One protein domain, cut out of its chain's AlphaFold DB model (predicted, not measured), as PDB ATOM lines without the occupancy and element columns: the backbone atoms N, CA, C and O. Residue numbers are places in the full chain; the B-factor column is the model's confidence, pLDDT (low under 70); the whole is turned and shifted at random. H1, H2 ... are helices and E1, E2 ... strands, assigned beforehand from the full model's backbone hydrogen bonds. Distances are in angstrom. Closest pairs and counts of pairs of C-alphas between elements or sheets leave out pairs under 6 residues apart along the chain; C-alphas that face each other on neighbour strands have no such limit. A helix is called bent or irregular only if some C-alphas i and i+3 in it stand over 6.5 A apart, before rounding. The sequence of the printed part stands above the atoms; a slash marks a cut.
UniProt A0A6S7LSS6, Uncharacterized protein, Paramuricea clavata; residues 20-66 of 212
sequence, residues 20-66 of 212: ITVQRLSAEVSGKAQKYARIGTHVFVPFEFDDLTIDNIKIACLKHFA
ATOM      1  N   ILE A  20      11.368  28.298  10.151       83.19
ATOM      2  CA  ILE A  20      12.577  27.630  10.654       83.19
ATOM      3  C   ILE A  20      13.351  28.553  11.601       83.19
ATOM      4  O   ILE A  20      13.370  29.770  11.437       83.19
ATOM      5  N   THR A  21      14.043  27.975  12.582       81.50
ATOM      6  CA  THR A  21      14.907  28.735  13.499       81.50
ATOM      7  C   THR A  21      16.348  28.749  12.988       81.50
ATOM      8  O   THR A  21      16.928  27.693  12.744       81.50
ATOM      9  N   VAL A  22      16.951  29.932  12.864       83.12
ATOM     10  CA  VAL A  22      18.304  30.134  12.325       83.12
ATOM     11  C   VAL A  22      19.181  30.883  13.332       83.12
ATOM     12  O   VAL A  22      18.803  31.935  13.845       83.12
ATOM     13  N   GLN A  23      20.382  30.363  13.610       84.19
ATOM     14  CA  GLN A  23      21.414  31.038  14.408       84.19
ATOM     15  C   GLN A  23      22.443  31.682  13.478       84.19
ATOM     16  O   GLN A  23      23.132  30.982  12.739       84.19
ATOM     17  N   ARG A  24      22.610  33.007  13.553       78.81
ATOM     18  CA  ARG A  24      23.698  33.694  12.842       78.81
ATOM     19  C   ARG A  24      25.031  33.431  13.537       78.81
ATOM     20  O   ARG A  24      25.105  33.451  14.769       78.81
ATOM     21  N   LEU A  25      26.073  33.219  12.744       80.12
ATOM     22  CA  LEU A  25      27.444  33.028  13.206       80.12
ATOM     23  C   LEU A  25      28.340  34.152  12.671       80.12
ATOM     24  O   LEU A  25      28.040  34.756  11.641       80.12
ATOM     25  N   SER A  26      29.411  34.455  13.399       74.38
ATOM     26  CA  SER A  26      30.451  35.393  12.974       74.38
ATOM     27  C   SER A  26      31.221  34.834  11.792       74.38
ATOM     28  O   SER A  26      31.410  33.627  11.711       74.38
ATOM     29  N   ALA A  27      31.684  35.710  10.901       69.56
ATOM     30  CA  ALA A  27      32.578  35.332   9.808       69.56
ATOM     31  C   ALA A  27      33.990  34.980  10.314       69.56
ATOM     32  O   ALA A  27      34.728  34.247   9.659       69.56
ATOM     33  N   GLU A  28      34.361  35.478  11.495       72.69
ATOM     34  CA  GLU A  28      35.660  35.229  12.108       72.69
ATOM     35  C   GLU A  28      35.595  34.007  13.036       72.69
ATOM     36  O   GLU A  28      34.760  33.927  13.945       72.69
ATOM     37  N   VAL A  29      36.503  33.052  12.822       69.69
ATOM     38  CA  VAL A  29      36.751  31.957  13.765       69.69
ATOM     39  C   VAL A  29      37.670  32.442  14.881       69.69
ATOM     40  O   VAL A  29      38.650  33.141  14.632       69.69
ATOM     41  N   SER A  30      37.385  32.054  16.122       59.31
ATOM     42  CA  SER A  30      38.229  32.416  17.267       59.31
ATOM     43  C   SER A  30      38.565  31.211  18.147       59.31
ATOM     44  O   SER A  30      37.875  30.186  18.154       59.31
ATOM     45  N   GLY A  31      39.665  31.336  18.896       63.06
ATOM     46  CA  GLY A  31      40.156  30.314  19.819       63.06
ATOM     47  C   GLY A  31      40.941  29.173  19.158       63.06
ATOM     48  O   GLY A  31      40.949  28.997  17.943       63.06
ATOM     49  N   LYS A  32      41.603  28.353  19.990       54.22
ATOM     50  CA  LYS A  32      42.452  27.223  19.550       54.22
ATOM     51  C   LYS A  32      41.698  26.133  18.770       54.22
ATOM     52  O   LYS A  32      42.331  25.352  18.077       54.22
ATOM     53  N   ALA A  33      40.372  26.084  18.902       58.09
ATOM     54  CA  ALA A  33      39.499  25.107  18.251       58.09
ATOM     55  C   ALA A  33      38.806  25.644  16.980       58.09
ATOM     56  O   ALA A  33      37.921  24.968  16.471       58.09
ATOM     57  N   GLN A  34      39.159  26.852  16.511       64.12
ATOM     58  CA  GLN A  34      38.627  27.475  15.287       64.12
ATOM     59  C   GLN A  34      37.089  27.434  15.174       64.12
ATOM     60  O   GLN A  34      36.537  27.006  14.165       64.12
ATOM     61  N   LYS A  35      36.375  27.879  16.218       70.06
ATOM     62  CA  LYS A  35      34.902  27.893  16.224       70.06
ATOM     63  C   LYS A  35      34.367  29.277  15.863       70.06
ATOM     64  O   LYS A  35      34.896  30.290  16.326       70.06
ATOM     65  N   TYR A  36      33.291  29.312  15.080       75.56
ATOM     66  CA  TYR A  36      32.552  30.542  14.800       75.56
ATOM     67  C   TYR A  36      31.738  30.972  16.028       75.56
ATOM     68  O   TYR A  36      31.039  30.163  16.645       75.56
ATOM     69  N   ALA A  37      31.828  32.251  16.397       73.12
ATOM     70  CA  ALA A  37      31.047  32.811  17.500       73.12
ATOM     71  C   ALA A  37      29.583  33.030  17.087       73.12
ATOM     72  O   ALA A  37      29.304  33.361  15.937       73.12
ATOM     73  N   ARG A  38      28.636  32.885  18.020       78.94
ATOM     74  CA  ARG A  38      27.220  33.198  17.759       78.94
ATOM     75  C   ARG A  38      27.021  34.710  17.702       78.94
ATOM     76  O   ARG A  38      27.461  35.419  18.604       78.94
ATOM     77  N   ILE A  39      26.333  35.189  16.669       77.12
ATOM     78  CA  ILE A  39      25.899  36.583  16.560       77.12
ATOM     79  C   ILE A  39      24.422  36.656  16.929       77.12
ATOM     80  O   ILE A  39      23.568  36.168  16.191       77.12
ATOM     81  N   GLY A  40      24.133  37.313  18.050       78.88
ATOM     82  CA  GLY A  40      22.767  37.572  18.498       78.88
ATOM     83  C   GLY A  40      21.967  36.313  18.846       78.88
ATOM     84  O   GLY A  40      22.504  35.208  18.966       78.88
ATOM     85  N   THR A  41      20.665  36.508  19.044       76.56
ATOM     86  CA  THR A  41      19.701  35.445  19.346       76.56
ATOM     87  C   THR A  41      19.273  34.697  18.085       76.56
ATOM     88  O   THR A  41      19.501  35.151  16.963       76.56
ATOM     89  N   HIS A  42      18.620  33.551  18.267       80.44
ATOM     90  CA  HIS A  42      17.969  32.837  17.175       80.44
ATOM     91  C   HIS A  42      16.925  33.710  16.461       80.44
ATOM     92  O   HIS A  42      16.227  34.499  17.099       80.44
ATOM     93  N   VAL A  43      16.820  33.538  15.143       81.50
ATOM     94  CA  VAL A  43      15.881  34.246  14.265       81.50
ATOM     95  C   VAL A  43      14.909  33.241  13.659       81.50
ATOM     96  O   VAL A  43      15.333  32.189  13.183       81.50
ATOM     97  N   PHE A  44      13.620  33.569  13.652       83.81
ATOM     98  CA  PHE A  44      12.605  32.790  12.950       83.81
ATOM     99  C   PHE A  44      12.509  33.258  11.496       83.81
ATOM    100  O   PHE A  44      12.181  34.412  11.224       83.81
ATOM    101  N   VAL A  45      12.818  32.360  10.570       84.06
ATOM    102  CA  VAL A  45      12.813  32.588   9.125       84.06
ATOM    103  C   VAL A  45      11.600  31.873   8.533       84.06
ATOM    104  O   VAL A  45      11.481  30.671   8.748       84.06
ATOM    105  N   PRO A  46      10.706  32.555   7.795       86.56
ATOM    106  CA  PRO A  46       9.582  31.901   7.133       86.56
ATOM    107  C   PRO A  46      10.052  30.770   6.212       86.56
ATOM    108  O   PRO A  46      11.001  30.956   5.446       86.56
ATOM    109  N   PHE A  47       9.395  29.615   6.275       86.25
ATOM    110  CA  PHE A  47       9.737  28.442   5.479       86.25
ATOM    111  C   PHE A  47       8.505  27.939   4.733       86.25
ATOM    112  O   PHE A  47       7.615  27.325   5.305       86.25
ATOM    113  N   GLU A  48       8.465  28.238   3.436       83.25
ATOM    114  CA  GLU A  48       7.310  27.996   2.560       83.25
ATOM    115  C   GLU A  48       7.400  26.647   1.817       83.25
ATOM    116  O   GLU A  48       6.597  26.383   0.926       83.25
ATOM    117  N   PHE A  49       8.400  25.816   2.126       80.44
ATOM    118  CA  PHE A  49       8.658  24.562   1.416       80.44
ATOM    119  C   PHE A  49       8.155  23.355   2.210       80.44
ATOM    120  O   PHE A  49       8.376  23.270   3.415       80.44
ATOM    121  N   ASP A  50       7.571  22.382   1.511       79.69
ATOM    122  CA  ASP A  50       7.107  21.130   2.125       79.69
ATOM    123  C   ASP A  50       8.282  20.245   2.588       79.69
ATOM    124  O   ASP A  50       8.213  19.578   3.623       79.69
ATOM    125  N   ASP A  51       9.399  20.283   1.850       77.56
ATOM    126  CA  ASP A  51      10.585  19.469   2.112       77.56
ATOM    127  C   ASP A  51      11.721  20.277   2.754       77.56
ATOM    128  O   ASP A  51      12.182  21.294   2.224       77.56
ATOM    129  N   LEU A  52      12.264  19.769   3.865       74.81
ATOM    130  CA  LEU A  52      13.427  20.359   4.534       74.81
ATOM    131  C   LEU A  52      14.740  19.875   3.895       74.81
ATOM    132  O   LEU A  52      15.405  18.975   4.410       74.81
ATOM    133  N   THR A  53      15.122  20.493   2.780       79.25
ATOM    134  CA  THR A  53      16.417  20.283   2.110       79.25
ATOM    135  C   THR A  53      17.360  21.466   2.353       79.25
ATOM    136  O   THR A  53      16.920  22.573   2.666       79.25
ATOM    137  N   ILE A  54      18.675  21.256   2.207       75.88
ATOM    138  CA  ILE A  54      19.673  22.335   2.353       75.88
ATOM    139  C   ILE A  54      19.405  23.460   1.345       75.88
ATOM    140  O   ILE A  54      19.524  24.634   1.692       75.88
ATOM    141  N   ASP A  55      19.007  23.112   0.124       79.69
ATOM    142  CA  ASP A  55      18.724  24.087  -0.927       79.69
ATOM    143  C   ASP A  55      17.481  24.919  -0.599       79.69
ATOM    144  O   ASP A  55      17.516  26.144  -0.713       79.69
ATOM    145  N   ASN A  56      16.428  24.295  -0.064       82.94
ATOM    146  CA  ASN A  56      15.230  25.007   0.383       82.94
ATOM    147  C   ASN A  56      15.531  25.934   1.572       82.94
ATOM    148  O   ASN A  56      15.063  27.074   1.606       82.94
ATOM    149  N   ILE A  57      16.369  25.495   2.522       82.12
ATOM    150  CA  ILE A  57      16.830  26.337   3.641       82.12
ATOM    151  C   ILE A  57      17.623  27.539   3.117       82.12
ATOM    152  O   ILE A  57      17.401  28.662   3.571       82.12
ATOM    153  N   LYS A  58      18.526  27.332   2.148       80.94
ATOM    154  CA  LYS A  58      19.284  28.421   1.516       80.94
ATOM    155  C   LYS A  58      18.349  29.440   0.881       80.94
ATOM    156  O   LYS A  58      18.489  30.625   1.160       80.94
ATOM    157  N   ILE A  59      17.377  28.994   0.084       83.19
ATOM    158  CA  ILE A  59      16.427  29.891  -0.587       83.19
ATOM    159  C   ILE A  59      15.620  30.699   0.439       83.19
ATOM    160  O   ILE A  59      15.511  31.919   0.305       83.19
ATOM    161  N   ALA A  60      15.113  30.052   1.495       85.19
ATOM    162  CA  ALA A  60      14.369  30.722   2.562       85.19
ATOM    163  C   ALA A  60      15.216  31.786   3.289       85.19
ATOM    164  O   ALA A  60      14.778  32.924   3.472       85.19
ATOM    165  N   CYS A  61      16.457  31.452   3.650       82.06
ATOM    166  CA  CYS A  61      17.378  32.377   4.311       82.06
ATOM    167  C   CYS A  61      17.792  33.545   3.404       82.06
ATOM    168  O   CYS A  61      17.788  34.688   3.857       82.06
ATOM    169  N   LEU A  62      18.114  33.286   2.131       83.00
ATOM    170  CA  LEU A  62      18.457  34.333   1.161       83.00
ATOM    171  C   LEU A  62      17.298  35.325   0.996       83.00
ATOM    172  O   LEU A  62      17.518  36.536   1.045       83.00
ATOM    173  N   LYS A  63      16.063  34.811   0.888       84.38
ATOM    174  CA  LYS A  63      14.837  35.621   0.816       84.38
ATOM    175  C   LYS A  63      14.647  36.470   2.076       84.38
ATOM    176  O   LYS A  63      14.373  37.661   1.966       84.38
ATOM    177  N   HIS A  64      14.803  35.887   3.265       85.25
ATOM    178  CA  HIS A  64      14.545  36.578   4.532       85.25
ATOM    179  C   HIS A  64      15.596  37.636   4.882       85.25
ATOM    180  O   HIS A  64      15.251  38.720   5.344       85.25
ATOM    181  N   PHE A  65      16.877  37.340   4.656       82.38
ATOM    182  CA  PHE A  65      17.973  38.263   4.962       82.38
ATOM    183  C   PHE A  65      18.313  39.210   3.802       82.38
ATOM    184  O   PHE A  65      19.243  40.002   3.941       82.38
ATOM    185  N   ALA A  66      17.569  39.143   2.689       80.25
ATOM    186  CA  ALA A  66      17.774  39.949   1.484       80.25
ATOM    187  C   ALA A  66      19.237  39.926   0.995       80.25
ATOM    188  O   ALA A  66      19.827  40.961   0.687       80.25
TER     189      ALA A  66
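AT A GLANCE: This is residues 20 to 66 of the 212 residues of an uncharacterized protein of Paramuricea clavata (UniProt A0A6S7LSS6). A long, bent hairpin of two strands, E1 and E2, makes most of the length, and one helix, H1, packs crosswise on the end of E2 away from the turn. The 47 printed residues have E1, E2 and H1 in that order; the two-stranded sheet is antiparallel and the class is mixed. The whole is loose, with a radius of gyration of the C-alphas of 12.9 A and spans of 40 by 19 by 16 A.

IN THESE COORDINATES: E1, residues 20 to 30, begins at C-alpha (12.577, 27.630, 10.654), is 26.9 A long and bends by 69 degrees at residue 27. E2, residues 35 to 46, is 27.2 A long and bends by 75 degrees at residue 40. H1, residues 54 to 65, is 16.2 A long and ends at C-alpha (17.973, 38.263, 4.962).

HOW THE PARTS SIT: The hairpin's strands stand at 159 degrees; N 22 and O 43, 2.8 A apart, are within hydrogen-bond range. The closest C-alphas of E2 and H1, those of Val 45 and His 64, are 6.3 A apart. E1 and H1 are near each other, with 5 pairs of C-alphas within 10 A. In H1 every O i to N i+4 pair is within hydrogen-bond range.

THE WHOLE: The C-alphas farthest apart, those of Lys 32 and Asp 50, are 39.9 A apart. The printed part has no cut; the link E1 to E2 is tight, and E2 to H1 is short. The model's pLDDT is under 70 at residue 27 and residues 29 to 34.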